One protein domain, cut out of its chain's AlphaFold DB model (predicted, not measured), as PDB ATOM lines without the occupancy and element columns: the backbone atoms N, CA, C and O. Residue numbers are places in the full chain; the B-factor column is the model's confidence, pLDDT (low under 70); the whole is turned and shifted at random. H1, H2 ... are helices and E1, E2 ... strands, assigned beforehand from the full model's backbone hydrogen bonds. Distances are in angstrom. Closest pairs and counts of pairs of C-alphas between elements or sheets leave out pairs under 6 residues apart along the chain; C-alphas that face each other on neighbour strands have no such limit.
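What this domain is: This is residues 58 to 272 of the 272 residues of an uncharacterized protein of Arachnia propionica (UniProt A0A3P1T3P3). A strongly twisted sheet of five strands curls round helix H1, while H9 and H10 pack on the opposite face and H11 runs along E2. The long helix H6 only grazes the sheet and has H2, H3 and H8 packed on it; residues 152 to 160 stick out. The printed part has 215 residues, with eleven named helices and five named strands in the order H1 to H8, E1, H9, E2, E3, E4, H10, E5, H11, a mixed class. The branched sheet has antiparallel neighbours; the whole is compact, with a radius of gyration of the C-alphas of 17.5 A and spans of 46 by 42 by 29 A.

Where its parts are: The strands are E1, residues 175 to 183, 21.8 A long; E2, 203 to 211, 25.9 A; E3, 215 to 224, 29.6 A; E4, 227 to 230; and E5, 249 to 251. H6, residues 117 to 143, is 38.7 A long, from C-alpha 117 at (5.977, 21.786, 19.310) to C-alpha 143 at (-24.199, 45.445, 13.988). H1, residues 58 to 69, begins at (-17.261, 31.167, -3.910). The other helices are H2, 73 to 78; H3, 84 to 88; H4, 91 to 97; H5, 101 to 104; H7, 158 to 162; H8, 167 to 170; H9, 185 to 199; H10, 237 to 241; and H11, 256 to 266.

How they stand to each other: E2, E3 and E4 form a meander, each strand the antiparallel neighbour of the one before: N 207 and O 219 are 2.8 A apart, N 222 and O 229 3.0 A. E1 pairs with E2, N 179 to O 208 at 2.9 A; E5 pairs with E3, N 216 to O 250 at 2.8 A. H1 is on the sheet, its closest C-alphas to E1 being Arg 58 and Val 180, 6.9 A. H9 and H10, on the face opposite to H1, have heights of 9.2 A and 8.2 A over the sheet; H11 has 8.8 A. H6, the hub, touches H2 (Ile 77 and Ala 131, 5.7 A), H3 (Val 86 and Thr 124, 6.3 A) and H8 (Thr 143 and Ala 167, 5.4 A). H4 touches H9, Ala 93 and Val 198 at 5.2 A; H4 and H5 only just touch, only at the corner, with 3 pairs of C-alphas within 8 A. H7 touches no helix. Every O i to N i+4 pair is within hydrogen-bond range in H1, H2, H3, H4, H6, H7, H10 and H11, and 9 of 11 in H9.

The domain as a whole: The C-alphas farthest apart, of Gly 116 and Lys 254, are 51.5 A apart. The printed part has no cut; the links H5 to H6 and H6 to H7 are long. Confidence is under 70 at residues 99 to 118, 233 to 235 and 254.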
ATOM      1  N   ARG A  58     -15.838  30.824  -3.987       97.62
ATOM      2  CA  ARG A  58     -17.261  31.167  -3.910       97.62
ATOM      3  C   ARG A  58     -17.954  30.444  -2.757       97.62
ATOM      4  O   ARG A  58     -18.625  31.094  -1.967       97.62
ATOM      5  N   GLU A  59     -17.728  29.138  -2.626       98.00
ATOM      6  CA  GLU A  59     -18.281  28.337  -1.525       98.00
ATOM      7  C   GLU A  59     -17.810  28.857  -0.158       98.00
ATOM      8  O   GLU A  59     -18.614  29.006   0.760       98.00
ATOM      9  N   ALA A  60     -16.522  29.196  -0.032       96.88
ATOM     10  CA  ALA A  60     -15.975  29.777   1.192       96.88
ATOM     11  C   ALA A  60     -16.665  31.100   1.561       96.88
ATOM     12  O   ALA A  60     -17.002  31.326   2.722       96.88
ATOM     13  N   ALA A  61     -16.903  31.967   0.574       96.44
ATOM     14  CA  ALA A  61     -17.575  33.245   0.771       96.44
ATOM     15  C   ALA A  61     -19.057  33.092   1.150       96.44
ATOM     16  O   ALA A  61     -19.525  33.773   2.061       96.44
ATOM     17  N   GLU A  62     -19.783  32.186   0.494       97.75
ATOM     18  CA  GLU A  62     -21.183  31.871   0.812       97.75
ATOM     19  C   GLU A  62     -21.323  31.319   2.234       97.75
ATOM     20  O   GLU A  62     -22.162  31.794   3.008       97.75
ATOM     21  N   PHE A  63     -20.449  30.383   2.613       97.31
ATOM     22  CA  PHE A  63     -20.366  29.887   3.982       97.31
ATOM     23  C   PHE A  63     -20.096  31.025   4.975       97.31
ATOM     24  O   PHE A  63     -20.810  31.162   5.965       97.31
ATOM     25  N   TYR A  64     -19.095  31.866   4.698       95.69
ATOM     26  CA  TYR A  64     -18.674  32.921   5.617       95.69
ATOM     27  C   TYR A  64     -19.772  33.963   5.856       95.69
ATOM     28  O   TYR A  64     -20.005  34.365   6.993       95.69
ATOM     29  N   VAL A  65     -20.487  34.383   4.807       96.62
ATOM     30  CA  VAL A  65     -21.602  35.335   4.947       96.62
ATOM     31  C   VAL A  65     -22.778  34.709   5.692       96.62
ATOM     32  O   VAL A  65     -23.362  35.369   6.549       96.62
ATOM     33  N   THR A  66     -23.081  33.434   5.437       96.44
ATOM     34  CA  THR A  66     -24.128  32.703   6.170       96.44
ATOM     35  C   THR A  66     -23.798  32.635   7.663       96.44
ATOM     36  O   THR A  66     -24.604  33.041   8.498       96.44
ATOM     37  N   ALA A  67     -22.576  32.222   8.010       94.94
ATOM     38  CA  ALA A  67     -22.125  32.138   9.396       94.94
ATOM     39  C   ALA A  67     -22.079  33.517  10.091       94.94
ATOM     40  O   ALA A  67     -22.383  33.610  11.282       94.94
ATOM     41  N   LEU A  68     -21.761  34.599   9.362       93.44
ATOM     42  CA  LEU A  68     -21.885  35.978   9.860       93.44
ATOM     43  C   LEU A  68     -23.339  36.343  10.184       93.44
ATOM     44  O   LEU A  68     -23.597  36.859  11.271       93.44
ATOM     45  N   GLY A  69     -24.274  36.069   9.271       93.25
ATOM     46  CA  GLY A  69     -25.700  36.363   9.457       93.25
ATOM     47  C   GLY A  69     -26.329  35.584  10.614       93.25
ATOM     48  O   GLY A  69     -27.151  36.111  11.361       93.25
ATOM     49  N   GLU A  70     -25.887  34.344  10.819       91.88
ATOM     50  CA  GLU A  70     -26.347  33.483  11.914       91.88
ATOM     51  C   GLU A  70     -25.605  33.722  13.243       91.88
ATOM     52  O   GLU A  70     -25.944  33.119  14.263       91.88
ATOM     53  N   GLY A  71     -24.596  34.600  13.265       86.69
ATOM     54  CA  GLY A  71     -23.804  34.883  14.464       86.69
ATOM     55  C   GLY A  71     -22.967  33.691  14.946       86.69
ATOM     56  O   GLY A  71     -22.655  33.590  16.135       86.69
ATOM     57  N   GLN A  72     -22.585  32.782  14.048       90.81
ATOM     58  CA  GLN A  72     -21.809  31.580  14.355       90.81
ATOM     59  C   GLN A  72     -20.310  31.898  14.482       90.81
ATOM     60  O   GLN A  72     -19.481  31.494  13.669       90.81
ATOM     61  N   VAL A  73     -19.941  32.639  15.532       88.38
ATOM     62  CA  VAL A  73     -18.567  33.142  15.747       88.38
ATOM     63  C   VAL A  73     -17.518  32.029  15.717       88.38
ATOM     64  O   VAL A  73     -16.459  32.198  15.119       88.38
ATOM     65  N   GLN A  74     -17.812  30.885  16.339       87.88
ATOM     66  CA  GLN A  74     -16.875  29.763  16.380       87.88
ATOM     67  C   GLN A  74     -16.625  29.185  14.981       87.88
ATOM     68  O   GLN A  74     -15.474  28.960  14.618       87.88
ATOM     69  N   GLU A  75     -17.679  29.026  14.178       89.94
ATOM     70  CA  GLU A  75     -17.569  28.524  12.805       89.94
ATOM     71  C   GLU A  75     -16.784  29.490  11.904       89.94
ATOM     72  O   GLU A  75     -15.979  29.056  11.079       89.94
ATOM     73  N   LEU A  76     -16.949  30.802  12.105       90.25
ATOM     74  CA  LEU A  76     -16.171  31.825  11.400       90.25
ATOM     75  C   LEU A  76     -14.680  31.751  11.730       90.25
ATOM     76  O   LEU A  76     -13.857  31.893  10.831       90.25
ATOM     77  N   ILE A  77     -14.328  31.537  13.000       87.94
ATOM     78  CA  ILE A  77     -12.930  31.413  13.434       87.94
ATOM     79  C   ILE A  77     -12.320  30.106  12.913       87.94
ATOM     80  O   ILE A  77     -11.172  30.107  12.480       87.94
ATOM     81  N   GLU A  78     -13.070  29.004  12.919       87.31
ATOM     82  CA  GLU A  78     -12.611  27.697  12.422       87.31
ATOM     83  C   GLU A  78     -12.471  27.633  10.896       87.31
ATOM     84  O   GLU A  78     -11.710  26.815  10.386       87.31
ATOM     85  N   ALA A  79     -13.162  28.493  10.146       89.12
ATOM     86  CA  ALA A  79     -12.969  28.617   8.699       89.12
ATOM     87  C   ALA A  79     -11.708  29.389   8.295       89.12
ATOM     88  O   ALA A  79     -11.337  29.401   7.118       89.12
ATOM     89  N   GLN A  80     -11.049  30.032   9.257       89.88
ATOM     90  CA  GLN A  80      -9.781  30.711   9.049       89.88
ATOM     91  C   GLN A  80      -8.643  29.701   9.213       89.88
ATOM     92  O   GLN A  80      -8.599  28.997  10.219       89.88
ATOM     93  N   ALA A  81      -7.709  29.672   8.261       89.31
ATOM     94  CA  ALA A  81      -6.569  28.753   8.181       89.31
ATOM     95  C   ALA A  81      -5.554  28.955   9.323       89.31
ATOM     96  O   ALA A  81      -4.425  29.374   9.088       89.31
ATOM     97  N   SER A  82      -5.938  28.765  10.580       86.94
ATOM     98  CA  SER A  82      -5.086  29.066  11.728       86.94
ATOM     99  C   SER A  82      -4.090  27.953  12.022       86.94
ATOM    100  O   SER A  82      -2.971  28.249  12.416       86.94
ATOM    101  N   THR A  83      -4.470  26.689  11.846       86.81
ATOM    102  CA  THR A  83      -3.601  25.523  12.037       86.81
ATOM    103  C   THR A  83      -2.910  25.140  10.735       86.81
ATOM    104  O   THR A  83      -1.691  24.998  10.725       86.81
ATOM    105  N   THR A  84      -3.650  25.062   9.625       89.50
ATOM    106  CA  THR A  84      -3.097  24.722   8.302       89.50
ATOM    107  C   THR A  84      -1.957  25.662   7.936       89.50
ATOM    108  O   THR A  84      -0.890  25.243   7.503       89.50
ATOM    109  N   LEU A  85      -2.133  26.960   8.171       86.75
ATOM    110  CA  LEU A  85      -1.118  27.932   7.804       86.75
ATOM    111  C   LEU A  85       0.157  27.797   8.640       86.75
ATOM    112  O   LEU A  85       1.227  28.009   8.094       86.75
ATOM    113  N   VAL A  86       0.082  27.380   9.912       86.50
ATOM    114  CA  VAL A  86       1.277  27.092  10.740       86.50
ATOM    115  C   VAL A  86       2.110  25.971  10.135       86.50
ATOM    116  O   VAL A  86       3.336  26.056  10.148       86.50
ATOM    117  N   GLU A  87       1.460  24.937   9.603       86.69
ATOM    118  CA  GLU A  87       2.125  23.777   9.000       86.69
ATOM    119  C   GLU A  87       2.896  24.154   7.725       86.69
ATOM    120  O   GLU A  87       3.923  23.547   7.420       86.69
ATOM    121  N   HIS A  88       2.436  25.186   7.013       87.56
ATOM    122  CA  HIS A  88       3.009  25.629   5.741       87.56
ATOM    123  C   HIS A  88       3.831  26.927   5.826       87.56
ATOM    124  O   HIS A  88       4.489  27.300   4.849       87.56
ATOM    125  N   TYR A  89       3.816  27.623   6.965       84.69
ATOM    126  CA  TYR A  89       4.429  28.943   7.096       84.69
ATOM    127  C   TYR A  89       5.959  28.887   6.995       84.69
ATOM    128  O   TYR A  89       6.639  28.321   7.854       84.69
ATOM    129  N   ASP A  90       6.527  29.559   5.993       84.94
ATOM    130  CA  ASP A  90       7.972  29.730   5.868       84.94
ATOM    131  C   ASP A  90       8.421  30.978   6.642       84.94
ATOM    132  O   ASP A  90       8.465  32.106   6.139       84.94
ATOM    133  N   ILE A  91       8.796  30.759   7.905       79.00
ATOM    134  CA  ILE A  91       9.319  31.809   8.786       79.00
ATOM    135  C   ILE A  91      10.569  32.486   8.219       79.00
ATOM    136  O   ILE A  91      10.779  33.678   8.447       79.00
ATOM    137  N   LYS A  92      11.408  31.761   7.474       80.25
ATOM    138  CA  LYS A  92      12.623  32.331   6.900       80.25
ATOM    139  C   LYS A  92      12.261  33.260   5.748       80.25
ATOM    140  O   LYS A  92      12.723  34.398   5.739       80.25
ATOM    141  N   ALA A  93      11.384  32.818   4.847       83.38
ATOM    142  CA  ALA A  93      10.850  33.670   3.791       83.38
ATOM    143  C   ALA A  93      10.153  34.912   4.367       83.38
ATOM    144  O   ALA A  93      10.329  36.004   3.833       83.38
ATOM    145  N   ALA A  94       9.427  34.781   5.485       78.50
ATOM    146  CA  ALA A  94       8.814  35.916   6.175       78.50
ATOM    147  C   ALA A  94       9.864  36.911   6.698       78.50
ATOM    148  O   ALA A  94       9.763  38.115   6.456       78.50
ATOM    149  N   LEU A  95      10.896  36.426   7.394       77.19
ATOM    150  CA  LEU A  95      11.976  37.270   7.913       77.19
ATOM    151  C   LEU A  95      12.730  37.991   6.788       77.19
ATOM    152  O   LEU A  95      13.005  39.186   6.923       77.19
ATOM    153  N   ASP A  96      13.004  37.294   5.684       81.31
ATOM    154  CA  ASP A  96      13.652  37.852   4.495       81.31
ATOM    155  C   ASP A  96      12.758  38.905   3.820       81.31
ATOM    156  O   ASP A  96      13.214  40.002   3.496       81.31
ATOM    157  N   GLN A  97      11.463  38.620   3.656       75.62
ATOM    158  CA  GLN A  97      10.498  39.530   3.036       75.62
ATOM    159  C   GLN A  97      10.324  40.834   3.818       75.62
ATOM    160  O   GLN A  97      10.205  41.906   3.221       75.62
ATOM    161  N   PHE A  98      10.287  40.750   5.145       72.00
ATOM    162  CA  PHE A  98      10.029  41.895   6.009       72.00
ATOM    163  C   PHE A  98      11.309  42.484   6.623       72.00
ATOM    164  O   PHE A  98      11.228  43.256   7.583       72.00
ATOM    165  N   ASN A  99      12.494  42.146   6.095       67.94
ATOM    166  CA  ASN A  99      13.803  42.618   6.573       67.94
ATOM    167  C   ASN A  99      13.975  42.496   8.105       67.94
ATOM    168  O   ASN A  99      14.514  43.394   8.753       67.94
ATOM    169  N   GLY A 100      13.432  41.439   8.715       58.44
ATOM    170  CA  GLY A 100      13.437  41.227  10.168       58.44
ATOM    171  C   GLY A 100      12.613  42.226  11.003       58.44
ATOM    172  O   GLY A 100      12.560  42.092  12.223       58.44
ATOM    173  N   THR A 101      11.945  43.208  10.389       53.06
ATOM    174  CA  THR A 101      11.180  44.255  11.103       53.06
ATOM    175  C   THR A 101       9.790  43.812  11.559       53.06
ATOM    176  O   THR A 101       9.199  44.445  12.433       53.06
ATOM    177  N   TRP A 102       9.267  42.709  11.015       50.53
ATOM    178  CA  TRP A 102       7.927  42.209  11.343       50.53
ATOM    179  C   TRP A 102       7.818  41.485  12.685       50.53
ATOM    180  O   TRP A 102       6.710  41.381  13.199       50.53
ATOM    181  N   VAL A 103       8.942  41.068  13.286       48.34
ATOM    182  CA  VAL A 103       8.981  40.230  14.507       48.34
ATOM    183  C   VAL A 103       8.265  40.871  15.715       48.34
ATOM    184  O   VAL A 103       7.986  40.191  16.697       48.34
ATOM    185  N   TYR A 104       7.910  42.161  15.641       47.62
ATOM    186  CA  TYR A 104       7.383  42.941  16.763       47.62
ATOM    187  C   TYR A 104       6.148  43.809  16.447       47.62
ATOM    188  O   TYR A 104       5.951  44.831  17.107       47.62
ATOM    189  N   GLN A 105       5.309  43.468  15.458       44.56
ATOM    190  CA  GLN A 105       4.070  44.233  15.232       44.56
ATOM    191  C   GLN A 105       2.911  43.774  16.141       44.56
ATOM    192  O   GLN A 105       2.629  42.583  16.208       44.56
ATOM    193  N   PRO A 106       2.189  44.698  16.805       38.59
ATOM    194  CA  PRO A 106       1.122  44.355  17.756       38.59
ATOM    195  C   PRO A 106      -0.181  43.849  17.110       38.59
ATOM    196  O   PRO A 106      -1.035  43.331  17.822       38.59
ATOM    197  N   TYR A 107      -0.341  43.991  15.790       43.38
ATOM    198  CA  TYR A 107      -1.577  43.645  15.066       43.38
ATOM    199  C   TYR A 107      -1.397  42.570  13.999       43.38
ATOM    200  O   TYR A 107      -2.376  42.128  13.404       43.38
ATOM    201  N   SER A 108      -0.157  42.156  13.757       51.59
ATOM    202  CA  SER A 108       0.127  41.019  12.903       51.59
ATOM    203  C   SER A 108       0.631  39.900  13.799       51.59
ATOM    204  O   SER A 108       1.554  40.152  14.580       51.59
ATOM    205  N   PRO A 109       0.046  38.694  13.746       53.25
ATOM    206  CA  PRO A 109       0.614  37.544  14.420       53.25
ATOM    207  C   PRO A 109       1.981  37.291  13.792       53.25
ATOM    208  O   PRO A 109       2.080  36.630  12.768       53.25
ATOM    209  N   SER A 110       3.034  37.889  14.352       58.62
ATOM    210  CA  SER A 110       4.384  37.585  13.926       58.62
ATOM    211  C   SER A 110       4.795  36.323  14.663       58.62
ATOM    212  O   SER A 110       4.969  36.364  15.890       58.62
ATOM    213  N   PRO A 111       4.953  35.208  13.941       59.41
ATOM    214  CA  PRO A 111       5.384  33.985  14.567       59.41
ATOM    215  C   PRO A 111       6.764  34.214  15.191       59.41
ATOM    216  O   PRO A 111       7.672  34.762  14.559       59.41
ATOM    217  N   LEU A 112       6.911  33.848  16.466       64.00
ATOM    218  CA  LEU A 112       8.215  33.881  17.126       64.00
ATOM    219  C   LEU A 112       9.157  32.933  16.375       64.00
ATOM    220  O   LEU A 112       8.740  31.803  16.131       64.00
ATOM    221  N   PRO A 113      10.406  33.320  16.047       66.62
ATOM    222  CA  PRO A 113      11.345  32.484  15.293       66.62
ATOM    223  C   PRO A 113      11.954  31.379  16.176       66.62
ATOM    224  O   PRO A 113      13.170  31.248  16.307       66.62
ATOM    225  N   LEU A 114      11.095  30.620  16.847       65.75
ATOM    226  CA  LEU A 114      11.424  29.477  17.682       65.75
ATOM    227  C   LEU A 114      11.188  28.186  16.876       65.75
ATOM    228  O   LEU A 114      10.602  28.210  15.797       65.75
ATOM    229  N   GLN A 115      11.704  27.059  17.357       61.78
ATOM    230  CA  GLN A 115      11.489  25.741  16.745       61.78
ATOM    231  C   GLN A 115      10.907  24.782  17.793       61.78
ATOM    232  O   GLN A 115      11.154  24.949  18.989       61.78
ATOM    233  N   GLY A 116      10.150  23.772  17.353       62.44
ATOM    234  CA  GLY A 116       9.557  22.729  18.207       62.44
ATOM    235  C   GLY A 116       8.060  22.907  18.496       62.44
ATOM    236  O   GLY A 116       7.480  23.937  18.172       62.44
ATOM    237  N   GLU A 117       7.442  21.905  19.132       64.50
ATOM    238  CA  GLU A 117       5.977  21.786  19.310       64.50
ATOM    239  C   GLU A 117       5.330  22.977  20.034       64.50
ATOM    240  O   GLU A 117       4.300  23.482  19.594       64.50
ATOM    241  N   ILE A 118       5.973  23.495  21.090       65.88
ATOM    242  CA  ILE A 118       5.513  24.703  21.807       65.88
ATOM    243  C   ILE A 118       5.373  25.893  20.845       65.88
ATOM    244  O   ILE A 118       4.496  26.735  21.005       65.88
ATOM    245  N   THR A 119       6.223  25.965  19.820       71.50
ATOM    246  CA  THR A 119       6.170  27.037  18.825       71.50
ATOM    247  C   THR A 119       4.951  26.891  17.917       71.50
ATOM    248  O   THR A 119       4.270  27.877  17.653       71.50
ATOM    249  N   THR A 120       4.637  25.669  17.488       76.50
ATOM    250  CA  THR A 120       3.463  25.355  16.660       76.50
ATOM    251  C   THR A 120       2.162  25.721  17.372       76.50
ATOM    252  O   THR A 120       1.292  26.371  16.788       76.50
ATOM    253  N   GLU A 121       2.043  25.366  18.653       78.00
ATOM    254  CA  GLU A 121       0.881  25.721  19.471       78.00
ATOM    255  C   GLU A 121       0.756  27.241  19.631       78.00
ATOM    256  O   GLU A 121      -0.311  27.807  19.389       78.00
ATOM    257  N   LEU A 122       1.857  27.926  19.965       76.88
ATOM    258  CA  LEU A 122       1.870  29.383  20.097       76.88
ATOM    259  C   LEU A 122       1.475  30.084  18.793       76.88
ATOM    260  O   LEU A 122       0.664  31.007  18.833       76.88
ATOM    261  N   TRP A 123       1.993  29.648  17.642       78.88
ATOM    262  CA  TRP A 123       1.638  30.235  16.345       78.88
ATOM    263  C   TRP A 123       0.169  29.994  15.999       78.88
ATOM    264  O   TRP A 123      -0.515  30.915  15.557       78.88
ATOM    265  N   THR A 124      -0.346  28.796  16.285       83.56
ATOM    266  CA  THR A 124      -1.769  28.481  16.088       83.56
ATOM    267  C   THR A 124      -2.645  29.434  16.900       83.56
ATOM    268  O   THR A 124      -3.595  30.016  16.375       83.56
ATOM    269  N   GLN A 125      -2.307  29.661  18.174       82.25
ATOM    270  CA  GLN A 125      -3.034  30.603  19.031       82.25
ATOM    271  C   GLN A 125      -2.912  32.051  18.538       82.25
ATOM    272  O   GLN A 125      -3.891  32.798  18.576       82.25
ATOM    273  N   GLN A 126      -1.742  32.456  18.038       80.19
ATOM    274  CA  GLN A 126      -1.545  33.783  17.452       80.19
ATOM    275  C   GLN A 126      -2.441  33.997  16.223       80.19
ATOM    276  O   GLN A 126      -3.122  35.021  16.138       80.19
ATOM    277  N   PHE A 127      -2.507  33.033  15.305       83.12
ATOM    278  CA  PHE A 127      -3.367  33.125  14.123       83.12
ATOM    279  C   PHE A 127      -4.853  33.069  14.469       83.12
ATOM    280  O   PHE A 127      -5.616  33.893  13.962       83.12
ATOM    281  N   ARG A 128      -5.257  32.218  15.421       85.69
ATOM    282  CA  ARG A 128      -6.632  32.212  15.949       85.69
ATOM    283  C   ARG A 128      -7.018  33.539  16.600       85.69
ATOM    284  O   ARG A 128      -8.151  33.994  16.443       85.69
ATOM    285  N   SER A 129      -6.096  34.185  17.311       83.75
ATOM    286  CA  SER A 129      -6.318  35.516  17.892       83.75
ATOM    287  C   SER A 129      -6.513  36.586  16.808       83.75
ATOM    288  O   SER A 129      -7.425  37.414  16.903       83.75
ATOM    289  N   GLY A 130      -5.721  36.526  15.729       80.75
ATOM    290  CA  GLY A 130      -5.896  37.370  14.541       80.75
ATOM    291  C   GLY A 130      -7.271  37.185  13.894       80.75
ATOM    292  O   GLY A 130      -8.014  38.156  13.740       80.75
ATOM    293  N   ALA A 131      -7.660  35.933  13.639       85.88
ATOM    294  CA  ALA A 131      -8.983  35.571  13.133       85.88
ATOM    295  C   ALA A 131     -10.112  36.112  14.024       85.88
ATOM    296  O   ALA A 131     -11.026  36.778  13.541       85.88
ATOM    297  N   THR A 132     -10.012  35.890  15.338       87.31
ATOM    298  CA  THR A 132     -10.985  36.375  16.330       87.31
ATOM    299  C   THR A 132     -11.125  37.893  16.270       87.31
ATOM    300  O   THR A 132     -12.239  38.419  16.291       87.31
ATOM    301  N   THR A 133     -10.007  38.610  16.155       84.62
ATOM    302  CA  THR A 133      -9.991  40.073  16.058       84.62
ATOM    303  C   THR A 133     -10.692  40.551  14.788       84.62
ATOM    304  O   THR A 133     -11.534  41.448  14.860       84.62
ATOM    305  N   ILE A 134     -10.401  39.943  13.632       85.75
ATOM    306  CA  ILE A 134     -11.050  40.285  12.358       85.75
ATOM    307  C   ILE A 134     -12.558  40.041  12.439       85.75
ATOM    308  O   ILE A 134     -13.330  40.963  12.180       85.75
ATOM    309  N   VAL A 135     -12.976  38.842  12.856       89.00
ATOM    310  CA  VAL A 135     -14.395  38.463  12.971       89.00
ATOM    311  C   VAL A 135     -15.134  39.402  13.921       89.00
ATOM    312  O   VAL A 135     -16.201  39.912  13.587       89.00
ATOM    313  N   THR A 136     -14.543  39.708  15.078       88.00
ATOM    314  CA  THR A 136     -15.144  40.623  16.059       88.00
ATOM    315  C   THR A 136     -15.361  42.012  15.466       88.00
ATOM    316  O   THR A 136     -16.432  42.592  15.625       88.00
ATOM    317  N   ARG A 137     -14.373  42.553  14.742       88.88
ATOM    318  CA  ARG A 137     -14.490  43.873  14.103       88.88
ATOM    319  C   ARG A 137     -15.490  43.872  12.951       88.88
ATOM    320  O   ARG A 137     -16.182  44.869  12.753       88.88
ATOM    321  N   GLN A 138     -15.604  42.764  12.223       90.62
ATOM    322  CA  GLN A 138     -16.614  42.606  11.181       90.62
ATOM    323  C   GLN A 138     -18.027  42.615  11.764       90.62
ATOM    324  O   GLN A 138     -18.865  43.397  11.320       90.62
ATOM    325  N   LEU A 139     -18.266  41.818  12.807       91.69
ATOM    326  CA  LEU A 139     -19.544  41.787  13.518       91.69
ATOM    327  C   LEU A 139     -19.873  43.146  14.137       91.69
ATOM    328  O   LEU A 139     -20.998  43.616  13.997       91.69
ATOM    329  N   ALA A 140     -18.898  43.815  14.758       90.94
ATOM    330  CA  ALA A 140     -19.084  45.157  15.304       90.94
ATOM    331  C   ALA A 140     -19.503  46.157  14.218       90.94
ATOM    332  O   ALA A 140     -20.433  46.926  14.425       90.94
ATOM    333  N   THR A 141     -18.873  46.112  13.043       90.94
ATOM    334  CA  THR A 141     -19.217  46.997  11.918       90.94
ATOM    335  C   THR A 141     -20.622  46.724  11.392       90.94
ATOM    336  O   THR A 141     -21.394  47.656  11.205       90.94
ATOM    337  N   LEU A 142     -20.981  45.451  11.202       91.81
ATOM    338  CA  LEU A 142     -22.285  45.052  10.660       91.81
ATOM    339  C   LEU A 142     -23.446  45.280  11.639       91.81
ATOM    340  O   LEU A 142     -24.576  45.495  11.210       91.81
ATOM    341  N   THR A 143     -23.182  45.233  12.945       92.94
ATOM    342  CA  THR A 143     -24.199  45.445  13.988       92.94
ATOM    343  C   THR A 143     -24.294  46.891  14.451       92.94
ATOM    344  O   THR A 143     -25.247  47.241  15.145       92.94
ATOM    345  N   ALA A 144     -23.346  47.755  14.089       90.94
ATOM    346  CA  ALA A 144     -23.376  49.140  14.525       90.94
ATOM    347  C   ALA A 144     -24.591  49.887  13.942       90.94
ATOM    348  O   ALA A 144     -24.898  49.812  12.754       90.94
ATOM    349  N   THR A 145     -25.280  50.658  14.783       88.38
ATOM    350  CA  THR A 145     -26.432  51.492  14.391       88.38
ATOM    351  C   THR A 145     -26.024  52.792  13.693       88.38
ATOM    352  O   THR A 145     -26.856  53.495  13.121       88.38
ATOM    353  N   LYS A 146     -24.731  53.117  13.733       86.44
ATOM    354  CA  LYS A 146     -24.072  54.256  13.085       86.44
ATOM    355  C   LYS A 146     -22.610  53.898  12.823       86.44
ATOM    356  O   LYS A 146     -22.101  52.959  13.421       86.44
ATOM    357  N   GLU A 147     -21.922  54.660  11.980       83.62
ATOM    358  CA  GLU A 147     -20.490  54.456  11.739       83.62
ATOM    359  C   GLU A 147     -19.681  54.605  13.044       83.62
ATOM    360  O   GLU A 147     -19.859  55.574  13.792       83.62
ATOM    361  N   VAL A 148     -18.808  53.631  13.326       81.88
ATOM    362  CA  VAL A 148     -17.946  53.592  14.516       81.88
ATOM    363  C   VAL A 148     -16.492  53.458  14.079       81.88
ATOM    364  O   VAL A 148     -16.138  52.538  13.345       81.88
ATOM    365  N   ASP A 149     -15.635  54.346  14.583       84.00
ATOM    366  CA  ASP A 149     -14.184  54.195  14.466       84.00
ATOM    367  C   ASP A 149     -13.692  53.196  15.525       84.00
ATOM    368  O   ASP A 149     -13.513  53.539  16.695       84.00
ATOM    369  N   LEU A 150     -13.506  51.940  15.108       81.06
ATOM    370  CA  LEU A 150     -13.065  50.836  15.969       81.06
ATOM    371  C   LEU A 150     -11.589  50.939  16.405       81.06
ATOM    372  O   LEU A 150     -11.144  50.123  17.209       81.06
ATOM    373  N   ASP A 151     -10.826  51.908  15.889       79.62
ATOM    374  CA  ASP A 151      -9.421  52.129  16.253       79.62
ATOM    375  C   ASP A 151      -9.243  53.208  17.326       79.62
ATOM    376  O   ASP A 151      -8.131  53.427  17.819       79.62
ATOM    377  N   ARG A 152     -10.329  53.881  17.727       76.94
ATOM    378  CA  ARG A 152     -10.289  54.940  18.737       76.94
ATOM    379  C   ARG A 152     -10.999  54.534  20.024       76.94
ATOM    380  O   ARG A 152     -12.085  53.959  19.981       76.94
ATOM    381  N   PRO A 153     -10.438  54.901  21.192       79.94
ATOM    382  CA  PRO A 153     -11.159  54.787  22.448       79.94
ATOM    383  C   PRO A 153     -12.477  55.564  22.396       79.94
ATOM    384  O   PRO A 153     -12.511  56.731  22.000       79.94
ATOM    385  N   VAL A 154     -13.553  54.922  22.840       80.25
ATOM    386  CA  VAL A 154     -14.864  55.554  22.991       80.25
ATOM    387  C   VAL A 154     -15.022  56.018  24.437       80.25
ATOM    388  O   VAL A 154     -14.857  55.240  25.375       80.25
ATOM    389  N   HIS A 155     -15.368  57.291  24.618       83.56
ATOM    390  CA  HIS A 155     -15.714  57.862  25.918       83.56
ATOM    391  C   HIS A 155     -17.233  58.028  26.012       83.56
ATOM    392  O   HIS A 155     -17.761  59.116  25.797       83.56
ATOM    393  N   ALA A 156     -17.925  56.927  26.296       85.06
ATOM    394  CA  ALA A 156     -19.373  56.872  26.479       85.06
ATOM    395  C   ALA A 156     -19.713  55.985  27.685       85.06
ATOM    396  O   ALA A 156     -18.881  55.199  28.148       85.06
ATOM    397  N   SER A 157     -20.924  56.122  28.218       91.50
ATOM    398  CA  SER A 157     -21.428  55.224  29.257       91.50
ATOM    399  C   SER A 157     -21.610  53.795  28.716       91.50
ATOM    400  O   SER A 157     -21.817  53.617  27.514       91.50
ATOM    401  N   PRO A 158     -21.571  52.758  29.576       88.00
ATOM    402  CA  PRO A 158     -21.824  51.384  29.141       88.00
ATOM    403  C   PRO A 158     -23.149  51.215  28.386       88.00
ATOM    404  O   PRO A 158     -23.178  50.521  27.376       88.00
ATOM    405  N   ASP A 159     -24.213  51.897  28.817       89.94
ATOM    406  CA  ASP A 159     -25.528  51.823  28.170       89.94
ATOM    407  C   ASP A 159     -25.517  52.439  26.762       89.94
ATOM    408  O   ASP A 159     -26.108  51.884  25.838       89.94
ATOM    409  N   GLU A 160     -24.795  53.547  26.558       88.12
ATOM    410  CA  GLU A 160     -24.608  54.148  25.228       88.12
ATOM    411  C   GLU A 160     -23.783  53.247  24.298       88.12
ATOM    412  O   GLU A 160     -24.064  53.169  23.099       88.12
ATOM    413  N   ILE A 161     -22.779  52.543  24.835       87.06
ATOM    414  CA  ILE A 161     -21.990  51.568  24.071       87.06
ATOM    415  C   ILE A 161     -22.871  50.383  23.669       87.06
ATOM    416  O   ILE A 161     -22.881  50.006  22.501       87.06
ATOM    417  N   LEU A 162     -23.650  49.827  24.599       85.19
ATOM    418  CA  LEU A 162     -24.556  48.712  24.310       85.19
ATOM    419  C   LEU A 162     -25.630  49.099  23.286       85.19
ATOM    420  O   LEU A 162     -25.907  48.322  22.382       85.19
ATOM    421  N   ALA A 163     -26.172  50.317  23.362       90.06
ATOM    422  CA  ALA A 163     -27.134  50.830  22.384       90.06
ATOM    423  C   ALA A 163     -26.528  51.093  20.989       90.06
ATOM    424  O   ALA A 163     -27.263  51.334  20.031       90.06
ATOM    425  N   THR A 164     -25.197  51.075  20.854       90.69
ATOM    426  CA  THR A 164     -24.525  51.262  19.561       90.69
ATOM    427  C   THR A 164     -24.621  50.016  18.683       90.69
ATOM    428  O   THR A 164     -24.603  50.165  17.466       90.69
ATOM    429  N   PHE A 165     -24.768  48.821  19.259       91.75
ATOM    430  CA  PHE A 165     -24.756  47.561  18.514       91.75
ATOM    431  C   PHE A 165     -26.104  46.844  18.604       91.75
ATOM    432  O   PHE A 165     -26.589  46.548  19.694       91.75
ATOM    433  N   ASP A 166     -26.684  46.523  17.452       90.94
ATOM    434  CA  ASP A 166     -27.923  45.765  17.323       90.94
ATOM    435  C   ASP A 166     -27.679  44.501  16.488       90.94
ATOM    436  O   ASP A 166     -27.487  44.544  15.272       90.94
ATOM    437  N   ALA A 167     -27.696  43.343  17.155       89.06
ATOM    438  CA  ALA A 167     -27.499  42.048  16.507       89.06
ATOM    439  C   ALA A 167     -28.598  41.718  15.482       89.06
ATOM    440  O   ALA A 167     -28.378  40.891  14.598       89.06
ATOM    441  N   THR A 168     -29.768  42.363  15.552       90.44
ATOM    442  CA  THR A 168     -30.841  42.143  14.575       90.44
ATOM    443  C   THR A 168     -30.473  42.628  13.173       90.44
ATOM    444  O   THR A 168     -31.068  42.150  12.214       90.44
ATOM    445  N   HIS A 169     -29.453  43.481  13.022       88.12
ATOM    446  CA  HIS A 169     -28.910  43.871  11.715       88.12
ATOM    447  C   HIS A 169     -28.222  42.723  10.961       88.12
ATOM    448  O   HIS A 169     -28.051  42.812   9.746       88.12
ATOM    449  N   LEU A 170     -27.829  41.651  11.657       91.25
ATOM    450  CA  LEU A 170     -27.297  40.437  11.025       91.25
ATOM    451  C   LEU A 170     -28.408  39.526  10.503       91.25
ATOM    452  O   LEU A 170     -28.153  38.646   9.683       91.25
ATOM    453  N   LYS A 171     -29.644  39.728  10.975       88.00
ATOM    454  CA  LYS A 171     -30.777  38.917  10.557       88.00
ATOM    455  C   LYS A 171     -31.006  39.121   9.063       88.00
ATOM    456  O   LYS A 171     -31.083  40.251   8.593       88.00
ATOM    457  N   ASP A 172     -31.138  38.009   8.348       87.75
ATOM    458  CA  ASP A 172     -31.349  37.997   6.902       87.75
ATOM    459  C   ASP A 172     -30.168  38.627   6.127       87.75
ATOM    460  O   ASP A 172     -30.364  39.172   5.043       87.75
ATOM    461  N   LEU A 173     -28.938  38.592   6.670       94.94
ATOM    462  CA  LEU A 173     -27.741  39.025   5.945       94.94
ATOM    463  C   LEU A 173     -27.519  38.129   4.720       94.94
ATOM    464  O   LEU A 173     -27.321  36.923   4.842       94.94
ATOM    465  N   GLU A 174     -27.509  38.735   3.538       96.19
ATOM    466  CA  GLU A 174     -27.416  38.020   2.264       96.19
ATOM    467  C   GLU A 174     -26.402  38.669   1.324       96.19
ATOM    468  O   GLU A 174     -26.137  39.876   1.365       96.19
ATOM    469  N   ILE A 175     -25.884  37.854   0.409       97.38
ATOM    470  CA  ILE A 175     -25.048  38.294  -0.703       97.38
ATOM    471  C   ILE A 175     -25.949  38.872  -1.800       97.38
ATOM    472  O   ILE A 175     -26.730  38.150  -2.416       97.38
ATOM    473  N   LYS A 176     -25.802  40.167  -2.100       96.06
ATOM    474  CA  LYS A 176     -26.387  40.790  -3.300       96.06
ATOM    475  C   LYS A 176     -25.562  40.490  -4.541       96.06
ATOM    476  O   LYS A 176     -26.111  40.152  -5.586       96.06
ATOM    477  N   GLN A 177     -24.245  40.637  -4.432       96.12
ATOM    478  CA  GLN A 177     -23.297  40.358  -5.504       96.12
ATOM    479  C   GLN A 177     -22.023  39.761  -4.925       96.12
ATOM    480  O   GLN A 177     -21.567  40.162  -3.859       96.12
ATOM    481  N   LEU A 178     -21.430  38.830  -5.662       96.38
ATOM    482  CA  LEU A 178     -20.138  38.236  -5.345       96.38
ATOM    483  C   LEU A 178     -19.274  38.281  -6.599       96.38
ATOM    484  O   LEU A 178     -19.738  37.910  -7.682       96.38
ATOM    485  N   ARG A 179     -18.035  38.741  -6.444       96.75
ATOM    486  CA  ARG A 179     -17.004  38.741  -7.482       96.75
ATOM    487  C   ARG A 179     -15.774  38.022  -6.956       96.75
ATOM    488  O   ARG A 179     -15.199  38.439  -5.952       96.75
ATOM    489  N   VAL A 180     -15.398  36.937  -7.623       96.69
ATOM    490  CA  VAL A 180     -14.140  36.229  -7.363       96.69
ATOM    491  C   VAL A 180     -13.078  36.871  -8.240       96.69
ATOM    492  O   VAL A 180     -13.329  37.112  -9.417       96.69
ATOM    493  N   VAL A 181     -11.918  37.193  -7.677       94.62
ATOM    494  CA  VAL A 181     -10.811  37.756  -8.452       94.62
ATOM    495  C   VAL A 181     -10.178  36.661  -9.305       94.62
ATOM    496  O   VAL A 181      -9.660  35.684  -8.773       94.62
ATOM    497  N   ALA A 182     -10.190  36.854 -10.622       93.06
ATOM    498  CA  ALA A 182      -9.573  35.950 -11.588       93.06
ATOM    499  C   ALA A 182      -8.081  36.269 -11.807       93.06
ATOM    500  O   ALA A 182      -7.256  35.364 -11.917       93.06
ATOM    501  N   ASP A 183      -7.714  37.553 -11.839       90.94
ATOM    502  CA  ASP A 183      -6.325  38.021 -11.952       90.94
ATOM    503  C   ASP A 183      -6.180  39.364 -11.222       90.94
ATOM    504  O   ASP A 183      -7.078  40.200 -11.289       90.94
ATOM    505  N   HIS A 184      -5.066  39.585 -10.520       89.25
ATOM    506  CA  HIS A 184      -4.834  40.803  -9.726       89.25
ATOM    507  C   HIS A 184      -4.075  41.897 -10.498       89.25
ATOM    508  O   HIS A 184      -3.754  42.953  -9.950       89.25
ATOM    509  N   GLY A 185      -3.745  41.653 -11.763       86.44
ATOM    510  CA  GLY A 185      -2.908  42.515 -12.577       86.44
ATOM    511  C   GLY A 185      -1.430  42.477 -12.157       86.44
ATOM    512  O   GLY A 185      -1.065  42.037 -11.063       86.44
ATOM    513  N   PRO A 186      -0.521  42.969 -13.015       84.06
ATOM    514  CA  PRO A 186       0.922  42.853 -12.795       84.06
ATOM    515  C   PRO A 186       1.423  43.620 -11.562       84.06
ATOM    516  O   PRO A 186       2.388  43.191 -10.930       84.06
ATOM    517  N   ALA A 187       0.782  44.738 -11.204       78.56
ATOM    518  CA  ALA A 187       1.204  45.573 -10.079       78.56
ATOM    519  C   ALA A 187       0.992  44.883  -8.721       78.56
ATOM    520  O   ALA A 187       1.854  44.965  -7.846       78.56
ATOM    521  N   LEU A 188      -0.131  44.179  -8.557       84.44
ATOM    522  CA  LEU A 188      -0.495  43.520  -7.301       84.44
ATOM    523  C   LEU A 188      -0.008  42.070  -7.249       84.44
ATOM    524  O   LEU A 188       0.277  41.555  -6.168       84.44
ATOM    525  N   LYS A 189       0.195  41.431  -8.406       84.25
ATOM    526  CA  LYS A 189       0.735  40.070  -8.496       84.25
ATOM    527  C   LYS A 189       2.070  39.908  -7.768       84.25
ATOM    528  O   LYS A 189       2.247  38.938  -7.046       84.25
ATOM    529  N   ALA A 190       2.969  40.890  -7.853       82.62
ATOM    530  CA  ALA A 190       4.247  40.843  -7.136       82.62
ATOM    531  C   ALA A 190       4.102  40.883  -5.598       82.62
ATOM    532  O   ALA A 190       4.992  40.417  -4.881       82.62
ATOM    533  N   ILE A 191       3.014  41.465  -5.077       82.56
ATOM    534  CA  ILE A 191       2.687  41.454  -3.642       82.56
ATOM    535  C   ILE A 191       2.173  40.065  -3.259       82.56
ATOM    536  O   ILE A 191       2.666  39.472  -2.305       82.56
ATOM    537  N   LEU A 192       1.273  39.495  -4.056       84.19
ATOM    538  CA  LEU A 192       0.717  38.165  -3.801       84.19
ATOM    539  C   LEU A 192       1.747  37.043  -3.962       84.19
ATOM    540  O   LEU A 192       1.757  36.111  -3.172       84.19
ATOM    541  N   GLU A 193       2.671  37.139  -4.918       85.19
ATOM    542  CA  GLU A 193       3.780  36.184  -5.074       85.19
ATOM    543  C   GLU A 193       4.714  36.191  -3.854       85.19
ATOM    544  O   GLU A 193       5.276  35.167  -3.463       85.19
ATOM    545  N   LYS A 194       4.895  37.355  -3.221       82.19
ATOM    546  CA  LYS A 194       5.613  37.463  -1.945       82.19
ATOM    547  C   LYS A 194       4.852  36.721  -0.844       82.19
ATOM    548  O   LYS A 194       5.436  35.876  -0.172       82.19
ATOM    549  N   GLU A 195       3.551  36.953  -0.726       81.88
ATOM    550  CA  GLU A 195       2.699  36.270   0.254       81.88
ATOM    551  C   GLU A 195       2.631  34.754   0.039       81.88
ATOM    552  O   GLU A 195       2.779  33.996   0.995       81.88
ATOM    553  N   GLN A 196       2.495  34.289  -1.202       88.31
ATOM    554  CA  GLN A 196       2.524  32.866  -1.548       88.31
ATOM    555  C   GLN A 196       3.834  32.203  -1.123       88.31
ATOM    556  O   GLN A 196       3.811  31.087  -0.618       88.31
ATOM    557  N   ARG A 197       4.976  32.894  -1.244       87.56
ATOM    558  CA  ARG A 197       6.260  32.366  -0.753       87.56
ATOM    559  C   ARG A 197       6.303  32.230   0.763       87.56
ATOM    560  O   ARG A 197       6.835  31.249   1.258       87.56
ATOM    561  N   VAL A 198       5.756  33.198   1.492       85.44
ATOM    562  CA  VAL A 198       5.720  33.168   2.963       85.44
ATOM    563  C   VAL A 198       4.763  32.098   3.484       85.44
ATOM    564  O   VAL A 198       5.033  31.446   4.487       85.44
ATOM    565  N   THR A 199       3.637  31.914   2.807       87.81
ATOM    566  CA  THR A 199       2.595  30.956   3.200       87.81
ATOM    567  C   THR A 199       2.796  29.566   2.603       87.81
ATOM    568  O   THR A 199       2.072  28.644   2.965       87.81
ATOM    569  N   SER A 200       3.731  29.410   1.665       90.31
ATOM    570  CA  SER A 200       3.881  28.223   0.815       90.31
ATOM    571  C   SER A 200       2.580  27.790   0.117       90.31
ATOM    572  O   SER A 200       2.402  26.609  -0.184       90.31
ATOM    573  N   ALA A 201       1.644  28.719  -0.106       91.88
ATOM    574  CA  ALA A 201       0.355  28.421  -0.720       91.88
ATOM    575  C   ALA A 201       0.513  28.076  -2.208       91.88
ATOM    576  O   ALA A 201       1.311  28.690  -2.919       91.88
ATOM    577  N   GLN A 202      -0.286  27.120  -2.691       94.19
ATOM    578  CA  GLN A 202      -0.327  26.736  -4.109       94.19
ATOM    579  C   GLN A 202      -0.944  27.845  -4.966       94.19
ATOM    580  O   GLN A 202      -0.509  28.087  -6.092       94.19
ATOM    581  N   ALA A 203      -1.943  28.530  -4.412       91.50
ATOM    582  CA  ALA A 203      -2.596  29.681  -5.010       91.50
ATOM    583  C   ALA A 203      -3.142  30.615  -3.925       91.50
ATOM    584  O   ALA A 203      -3.370  30.219  -2.779       91.50
ATOM    585  N   THR A 204      -3.389  31.863  -4.312       91.00
ATOM    586  CA  THR A 204      -4.134  32.851  -3.528       91.00
ATOM    587  C   THR A 204      -5.286  33.377  -4.370       91.00
ATOM    588  O   THR A 204      -5.189  33.457  -5.594       91.00
ATOM    589  N   SER A 205      -6.380  33.735  -3.712       92.25
ATOM    590  CA  SER A 205      -7.538  34.358  -4.344       92.25
ATOM    591  C   SER A 205      -8.160  35.347  -3.379       92.25
ATOM    592  O   SER A 205      -7.968  35.267  -2.167       92.25
ATOM    593  N   GLU A 206      -8.950  36.263  -3.914       93.19
ATOM    594  CA  GLU A 206      -9.726  37.202  -3.123       93.19
ATOM    595  C   GLU A 206     -11.162  37.229  -3.645       93.19
ATOM    596  O   GLU A 206     -11.420  36.975  -4.824       93.19
ATOM    597  N   VAL A 207     -12.112  37.500  -2.758       94.88
ATOM    598  CA  VAL A 207     -13.526  37.657  -3.099       94.88
ATOM    599  C   VAL A 207     -13.998  38.998  -2.573       94.88
ATOM    600  O   VAL A 207     -13.744  39.326  -1.414       94.88
ATOM    601  N   LEU A 208     -14.710  39.750  -3.412       95.00
ATOM    602  CA  LEU A 208     -15.393  40.982  -3.036       95.00
ATOM    603  C   LEU A 208     -16.907  40.770  -3.078       95.00
ATOM    604  O   LEU A 208     -17.454  40.247  -4.053       95.00
ATOM    605  N   ILE A 209     -17.582  41.168  -2.006       95.62
ATOM    606  CA  ILE A 209     -18.983  40.843  -1.743       95.62
ATOM    607  C   ILE A 209     -19.753  42.131  -1.473       95.62
ATOM    608  O   ILE A 209     -19.367  42.926  -0.617       95.62
ATOM    609  N   GLU A 210     -20.862  42.313  -2.179       95.88
ATOM    610  CA  GLU A 210     -21.898  43.285  -1.849       95.88
ATOM    611  C   GLU A 210     -22.924  42.606  -0.939       95.88
ATOM    612  O   GLU A 210     -23.565  41.633  -1.343       95.88
ATOM    613  N   LEU A 211     -23.103  43.116   0.276       95.69
ATOM    614  CA  LEU A 211     -24.090  42.616   1.230       95.69
ATOM    615  C   LEU A 211     -25.400  43.395   1.119       95.69
ATOM    616  O   LEU A 211     -25.427  44.604   0.851       95.69
ATOM    617  N   ASN A 212     -26.518  42.719   1.379       94.44
ATOM    618  CA  ASN A 212     -27.835  43.346   1.333       94.44
ATOM    619  C   ASN A 212     -28.005  44.499   2.334       94.44
ATOM    620  O   ASN A 212     -28.724  45.450   2.016       94.44
ATOM    621  N   SER A 213     -27.243  44.470   3.427       91.94
ATOM    622  CA  SER A 213     -27.122  45.503   4.459       91.94
ATOM    623  C   SER A 213     -26.460  46.813   4.004       91.94
ATOM    624  O   SER A 213     -26.353  47.740   4.801       91.94
ATOM    625  N   GLY A 214     -25.996  46.922   2.750       91.50
ATOM    626  CA  GLY A 214     -25.293  48.117   2.258       91.50
ATOM    627  C   GLY A 214     -23.815  48.165   2.653       91.50
ATOM    628  O   GLY A 214     -23.207  49.236   2.668       91.50
ATOM    629  N   HIS A 215     -23.240  47.002   2.962       93.31
ATOM    630  CA  HIS A 215     -21.828  46.833   3.279       93.31
ATOM    631  C   HIS A 215     -21.098  46.074   2.178       93.31
ATOM    632  O   HIS A 215     -21.666  45.216   1.503       93.31
ATOM    633  N   MET A 216     -19.821  46.382   2.023       93.44
ATOM    634  CA  MET A 216     -18.896  45.619   1.207       93.44
ATOM    635  C   MET A 216     -18.030  44.772   2.126       93.44
ATOM    636  O   MET A 216     -17.546  45.285   3.131       93.44
ATOM    637  N   LEU A 217     -17.827  43.506   1.782       93.75
ATOM    638  CA  LEU A 217     -16.954  42.581   2.498       93.75
ATOM    639  C   LEU A 217     -15.923  42.008   1.527       93.75
ATOM    640  O   LEU A 217     -16.271  41.596   0.423       93.75
ATOM    641  N   ALA A 218     -14.666  41.951   1.950       93.12
ATOM    642  CA  ALA A 218     -13.605  41.273   1.221       93.12
ATOM    643  C   ALA A 218     -13.052  40.086   2.016       93.12
ATOM    644  O   ALA A 218     -12.790  40.174   3.220       93.12
ATOM    645  N   ILE A 219     -12.842  38.970   1.325       93.12
ATOM    646  CA  ILE A 219     -12.327  37.724   1.891       93.12
ATOM    647  C   ILE A 219     -11.076  37.335   1.109       93.12
ATOM    648  O   ILE A 219     -11.134  37.184  -0.107       93.12
ATOM    649  N   GLY A 220      -9.947  37.185   1.803       92.06
ATOM    650  CA  GLY A 220      -8.725  36.627   1.230       92.06
ATOM    651  C   GLY A 220      -8.687  35.118   1.444       92.06
ATOM    652  O   GLY A 220      -9.095  34.639   2.505       92.06
ATOM    653  N   LEU A 221      -8.194  34.382   0.453       93.50
ATOM    654  CA  LEU A 221      -8.133  32.928   0.464       93.50
ATOM    655  C   LEU A 221      -6.770  32.411   0.012       93.50
ATOM    656  O   LEU A 221      -6.108  32.999  -0.843       93.50
ATOM    657  N   ILE A 222      -6.396  31.267   0.570       93.06
ATOM    658  CA  ILE A 222      -5.194  30.503   0.229       93.06
ATOM    659  C   ILE A 222      -5.582  29.070  -0.109       93.06
ATOM    660  O   ILE A 222      -6.535  28.533   0.459       93.06
ATOM    661  N   GLN A 223      -4.849  28.468  -1.040       93.50
ATOM    662  CA  GLN A 223      -5.068  27.097  -1.474       93.50
ATOM    663  C   GLN A 223      -3.920  26.185  -1.035       93.50
ATOM    664  O   GLN A 223      -2.748  26.480  -1.296       93.50
ATOM    665  N   TYR A 224      -4.286  25.054  -0.436       92.88
ATOM    666  CA  TYR A 224      -3.411  23.916  -0.166       92.88
ATOM    667  C   TYR A 224      -4.128  22.640  -0.592       92.88
ATOM    668  O   TYR A 224      -5.312  22.484  -0.303       92.88
ATOM    669  N   ASP A 225      -3.420  21.743  -1.271       92.25
ATOM    670  CA  ASP A 225      -3.922  20.433  -1.701       92.25
ATOM    671  C   ASP A 225      -5.314  20.493  -2.357       92.25
ATOM    672  O   ASP A 225      -6.238  19.773  -1.981       92.25
ATOM    673  N   ASP A 226      -5.473  21.408  -3.322       93.00
ATOM    674  CA  ASP A 226      -6.725  21.671  -4.050       93.00
ATOM    675  C   ASP A 226      -7.916  22.132  -3.181       93.00
ATOM    676  O   ASP A 226      -9.054  22.214  -3.653       93.00
ATOM    677  N   ARG A 227      -7.678  22.494  -1.916       95.31
ATOM    678  CA  ARG A 227      -8.682  23.017  -0.984       95.31
ATOM    679  C   ARG A 227      -8.402  24.471  -0.636       95.31
ATOM    680  O   ARG A 227      -7.264  24.868  -0.404       95.31
ATOM    681  N   TRP A 228      -9.464  25.264  -0.581       95.06
ATOM    682  CA  TRP A 228      -9.410  26.680  -0.241       95.06
ATOM    683  C   TRP A 228      -9.673  26.900   1.242       95.06
ATOM    684  O   TRP A 228     -10.550  26.262   1.820       95.06
ATOM    685  N   PHE A 229      -8.957  27.845   1.834       93.81
ATOM    686  CA  PHE A 229      -9.122  28.261   3.221       93.81
ATOM    687  C   PHE A 229      -9.162  29.786   3.306       93.81
ATOM    688  O   PHE A 229      -8.548  30.472   2.484       93.81
ATOM    689  N   ILE A 230      -9.859  30.329   4.305       93.69
ATOM    690  CA  ILE A 230      -9.928  31.780   4.519       93.69
ATOM    691  C   ILE A 230      -8.691  32.234   5.298       93.69
ATOM    692  O   ILE A 230      -8.233  31.546   6.208       93.69
ATOM    693  N   THR A 231      -8.110  33.377   4.932       88.62
ATOM    694  CA  THR A 231      -6.858  33.839   5.542       88.62
ATOM    695  C   THR A 231      -7.069  34.611   6.858       88.62
ATOM    696  O   THR A 231      -7.681  35.693   6.837       88.62
ATOM    697  N   PRO A 232      -6.463  34.157   7.981       76.75
ATOM    698  CA  PRO A 232      -6.698  34.721   9.318       76.75
ATOM    699  C   PRO A 232      -6.136  36.128   9.552       76.75
ATOM    700  O   PRO A 232      -6.468  36.737  10.567       76.75
ATOM    701  N   TRP A 233      -5.267  36.651   8.676       66.00
ATOM    702  CA  TRP A 233      -4.599  37.937   8.944       66.00
ATOM    703  C   TRP A 233      -4.245  38.800   7.725       66.00
ATOM    704  O   TRP A 233      -3.911  39.968   7.908       66.00
ATOM    705  N   PHE A 234      -4.245  38.278   6.491       61.88
ATOM    706  CA  PHE A 234      -3.645  39.021   5.371       61.88
ATOM    707  C   PHE A 234      -4.408  40.307   5.026       61.88
ATOM    708  O   PHE A 234      -5.637  40.356   5.068       61.88
ATOM    709  N   ALA A 235      -3.693  41.370   4.672       57.56
ATOM    710  CA  ALA A 235      -4.336  42.505   4.033       57.56
ATOM    711  C   ALA A 235      -4.812  42.007   2.669       57.56
ATOM    712  O   ALA A 235      -3.997  41.724   1.802       57.56
ATOM    713  N   SER A 236      -6.123  41.843   2.504       71.31
ATOM    714  CA  SER A 236      -6.687  41.611   1.180       71.31
ATOM    715  C   SER A 236      -6.204  42.768   0.295       71.31
ATOM    716  O   SER A 236      -6.430  43.941   0.621       71.31
ATOM    717  N   VAL A 237      -5.423  42.459  -0.743       80.50
ATOM    718  CA  VAL A 237      -4.823  43.474  -1.609       80.50
ATOM    719  C   VAL A 237      -5.946  44.175  -2.359       80.50
ATOM    720  O   VAL A 237      -5.952  45.404  -2.451       80.50
ATOM    721  N   VAL A 238      -6.969  43.420  -2.767       82.56
ATOM    722  CA  VAL A 238      -8.225  43.966  -3.284       82.56
ATOM    723  C   VAL A 238      -8.947  44.829  -2.249       82.56
ATOM    724  O   VAL A 238      -9.326  45.943  -2.591       82.56
ATOM    725  N   ALA A 239      -9.084  44.405  -0.987       82.94
ATOM    726  CA  ALA A 239      -9.704  45.229   0.060       82.94
ATOM    727  C   ALA A 239      -8.966  46.557   0.255       82.94
ATOM    728  O   ALA A 239      -9.588  47.614   0.299       82.94
ATOM    729  N   THR A 240      -7.637  46.503   0.328       82.88
ATOM    730  CA  THR A 240      -6.782  47.683   0.500       82.88
ATOM    731  C   THR A 240      -6.933  48.630  -0.688       82.88
ATOM    732  O   THR A 240      -7.090  49.836  -0.512       82.88
ATOM    733  N   THR A 241      -6.948  48.077  -1.901       84.81
ATOM    734  CA  THR A 241      -7.117  48.837  -3.145       84.81
ATOM    735  C   THR A 241      -8.523  49.435  -3.260       84.81
ATOM    736  O   THR A 241      -8.684  50.555  -3.741       84.81
ATOM    737  N   ALA A 242      -9.535  48.726  -2.759       83.00
ATOM    738  CA  ALA A 242     -10.914  49.185  -2.647       83.00
ATOM    739  C   ALA A 242     -11.128  50.209  -1.514       83.00
ATOM    740  O   ALA A 242     -12.239  50.710  -1.347       83.00
ATOM    741  N   GLY A 243     -10.093  50.526  -0.727       82.38
ATOM    742  CA  GLY A 243     -10.180  51.463   0.394       82.38
ATOM    743  C   GLY A 243     -10.920  50.912   1.615       82.38
ATOM    744  O   GLY A 243     -11.370  51.690   2.455       82.38
ATOM    745  N   LEU A 244     -11.060  49.589   1.728       84.19
ATOM    746  CA  LEU A 244     -11.638  48.952   2.905       84.19
ATOM    747  C   LEU A 244     -10.664  49.018   4.093       84.19
ATOM    748  O   LEU A 244      -9.443  48.960   3.912       84.19
ATOM    749  N   PRO A 245     -11.183  49.098   5.329       81.06
ATOM    750  CA  PRO A 245     -10.352  49.068   6.523       81.06
ATOM    751  C   PRO A 245      -9.697  47.685   6.706       81.06
ATOM    752  O   PRO A 245     -10.139  46.706   6.099       81.06
ATOM    753  N   PRO A 246      -8.703  47.538   7.604       77.69
ATOM    754  CA  PRO A 246      -7.971  46.276   7.790       77.69
ATOM    755  C   PRO A 246      -8.836  45.047   8.125       77.69
ATOM    756  O   PRO A 246      -8.454  43.921   7.824       77.69
ATOM    757  N   HIS A 247     -10.015  45.251   8.722       75.00
ATOM    758  CA  HIS A 247     -10.984  44.191   9.033       75.00
ATOM    759  C   HIS A 247     -11.917  43.844   7.853       75.00
ATOM    760  O   HIS A 247     -12.785  42.981   7.976       75.00
ATOM    761  N   ARG A 248     -11.687  44.462   6.687       84.06
ATOM    762  CA  ARG A 248     -12.210  44.090   5.365       84.06
ATOM    763  C   ARG A 248     -13.722  44.230   5.176       84.06
ATOM    764  O   ARG A 248     -14.254  43.662   4.227       84.06
ATOM    765  N   VAL A 249     -14.410  44.981   6.033       88.19
ATOM    766  CA  VAL A 249     -15.822  45.336   5.840       88.19
ATOM    767  C   VAL A 249     -16.026  46.829   6.049       88.19
ATOM    768  O   VAL A 249     -15.430  47.412   6.950       88.19
ATOM    769  N   ALA A 250     -16.840  47.456   5.206       88.62
ATOM    770  CA  ALA A 250     -17.212  48.862   5.350       88.62
ATOM    771  C   ALA A 250     -18.571  49.147   4.699       88.62
ATOM    772  O   ALA A 250     -18.948  48.455   3.747       88.62
ATOM    773  N   PRO A 251     -19.309  50.166   5.169       87.38
ATOM    774  CA  PRO A 251     -20.467  50.670   4.442       87.38
ATOM    775  C   PRO A 251     -20.039  51.274   3.095       87.38
ATOM    776  O   PRO A 251     -18.948  51.832   2.970       87.38
ATOM    777  N   PHE A 252     -20.911  51.219   2.087       82.62
ATOM    778  CA  PHE A 252     -20.707  51.911   0.809       82.62
ATOM    779  C   PHE A 252     -21.933  52.755   0.432       82.62
ATOM    780  O   PHE A 252     -23.053  52.524   0.888       82.62
ATOM    781  N   ARG A 253     -21.727  53.788  -0.394       74.44
ATOM    782  CA  ARG A 253     -22.832  54.608  -0.925       74.44
ATOM    783  C   ARG A 253     -23.614  53.820  -1.975       74.44
ATOM    784  O   ARG A 253     -23.057  52.937  -2.606       74.44
ATOM    785  N   LYS A 254     -24.882  54.162  -2.224       57.62
ATOM    786  CA  LYS A 254     -25.651  53.581  -3.341       57.62
ATOM    787  C   LYS A 254     -24.849  53.730  -4.651       57.62
ATOM    788  O   LYS A 254     -24.340  54.816  -4.901       57.62
ATOM    789  N   ASP A 255     -24.704  52.634  -5.400       72.94
ATOM    790  CA  ASP A 255     -23.845  52.451  -6.597       72.94
ATOM    791  C   ASP A 255     -22.332  52.267  -6.339       72.94
ATOM    792  O   ASP A 255     -21.577  51.929  -7.252       72.94
ATOM    793  N   GLY A 256     -21.887  52.370  -5.084       84.62
ATOM    794  CA  GLY A 256     -20.473  52.293  -4.713       84.62
ATOM    795  C   GLY A 256     -19.819  50.938  -4.989       84.62
ATOM    796  O   GLY A 256     -18.630  50.903  -5.275       84.62
ATOM    797  N   PHE A 257     -20.565  49.826  -4.973       90.69
ATOM    798  CA  PHE A 257     -19.988  48.519  -5.307       90.69
ATOM    799  C   PHE A 257     -19.562  48.442  -6.780       90.69
ATOM    800  O   PHE A 257     -18.441  48.039  -7.073       90.69
ATOM    801  N   ALA A 258     -20.416  48.886  -7.708       91.88
ATOM    802  CA  ALA A 258     -20.092  48.897  -9.135       91.88
ATOM    803  C   ALA A 258     -18.940  49.863  -9.455       91.88
ATOM    804  O   ALA A 258     -18.073  49.534 -10.261       91.88
ATOM    805  N   GLU A 259     -18.901  51.025  -8.795       91.56
ATOM    806  CA  GLU A 259     -17.792  51.977  -8.915       91.56
ATOM    807  C   GLU A 259     -16.472  51.379  -8.411       91.56
ATOM    808  O   GLU A 259     -15.449  51.493  -9.083       91.56
ATOM    809  N   VAL A 260     -16.490  50.687  -7.267       91.81
ATOM    810  CA  VAL A 260     -15.310  49.990  -6.741       91.81
ATOM    811  C   VAL A 260     -14.835  48.912  -7.710       91.81
ATOM    812  O   VAL A 260     -13.648  48.880  -8.016       91.81
ATOM    813  N   ILE A 261     -15.733  48.081  -8.251       94.38
ATOM    814  CA  ILE A 261     -15.366  47.075  -9.259       94.38
ATOM    815  C   ILE A 261     -14.729  47.738 -10.484       94.38
ATOM    816  O   ILE A 261     -13.626  47.357 -10.865       94.38
ATOM    817  N   ALA A 262     -15.350  48.779 -11.043       93.25
ATOM    818  CA  ALA A 262     -14.806  49.488 -12.201       93.25
ATOM    819  C   ALA A 262     -13.426  50.114 -11.913       93.25
ATOM    820  O   ALA A 262     -12.537  50.087 -12.765       93.25
ATOM    821  N   ASN A 263     -13.216  50.652 -10.709       91.69
ATOM    822  CA  ASN A 263     -11.927  51.204 -10.286       91.69
ATOM    823  C   ASN A 263     -10.853  50.120 -10.108       91.69
ATOM    824  O   ASN A 263      -9.683  50.373 -10.393       91.69
ATOM    825  N   LEU A 264     -11.225  48.926  -9.644       92.50
ATOM    826  CA  LEU A 264     -10.326  47.773  -9.543       92.50
ATOM    827  C   LEU A 264      -9.964  47.245 -10.942       92.50
ATOM    828  O   LEU A 264      -8.793  46.983 -11.214       92.50
ATOM    829  N   GLU A 265     -10.928  47.194 -11.863       94.62
ATOM    830  CA  GLU A 265     -10.706  46.815 -13.265       94.62
ATOM    831  C   GLU A 265      -9.763  47.777 -13.994       94.62
ATOM    832  O   GLU A 265      -8.860  47.347 -14.713       94.62
ATOM    833  N   GLN A 266      -9.885  49.084 -13.748       92.50
ATOM    834  CA  GLN A 266      -8.940  50.083 -14.267       92.50
ATOM    835  C   GLN A 266      -7.507  49.884 -13.754       92.50
ATOM    836  O   GLN A 266      -6.554  50.300 -14.414       92.50
ATOM    837  N   GLN A 267      -7.343  49.236 -12.600       89.62
ATOM    838  CA  GLN A 267      -6.041  48.885 -12.028       89.62
ATOM    839  C   GLN A 267      -5.519  47.525 -12.517       89.62
ATOM    840  O   GLN A 267      -4.434  47.098 -12.119       89.62
ATOM    841  N   GLY A 268      -6.250  46.872 -13.425       91.88
ATOM    842  CA  GLY A 268      -5.869  45.605 -14.040       91.88
ATOM    843  C   GLY A 268      -6.327  44.366 -13.273       91.88
ATOM    844  O   GLY A 268      -5.915  43.271 -13.646       91.88
ATOM    845  N   ILE A 269      -7.157  44.519 -12.236       93.75
ATOM    846  CA  ILE A 269      -7.811  43.386 -11.569       93.75
ATOM    847  C   ILE A 269      -8.962  42.904 -12.455       93.75
ATOM    848  O   ILE A 269      -9.712  43.706 -12.995       93.75
ATOM    849  N   THR A 270      -9.133  41.599 -12.598       95.12
ATOM    850  CA  THR A 270     -10.262  41.012 -13.329       95.12
ATOM    851  C   THR A 270     -11.055  40.084 -12.426       95.12
ATOM    852  O   THR A 270     -10.513  39.525 -11.470       95.12
ATOM    853  N   PHE A 271     -12.342  39.927 -12.724       95.25
ATOM    854  CA  PHE A 271     -13.273  39.139 -11.924       95.25
ATOM    855  C   PHE A 271     -13.989  38.085 -12.773       95.25
ATOM    856  O   PHE A 271     -14.159  38.273 -13.979       95.25
ATOM    857  N   GLU A 272     -14.419  37.005 -12.120       93.31
ATOM    858  CA  GLU A 272     -15.369  36.013 -12.652       93.31
ATOM    859  C   GLU A 272     -16.822  36.513 -12.655       93.31
ATOM    860  O   GLU A 272     -17.235  37.198 -11.681       93.31
TER     861      GLU A 272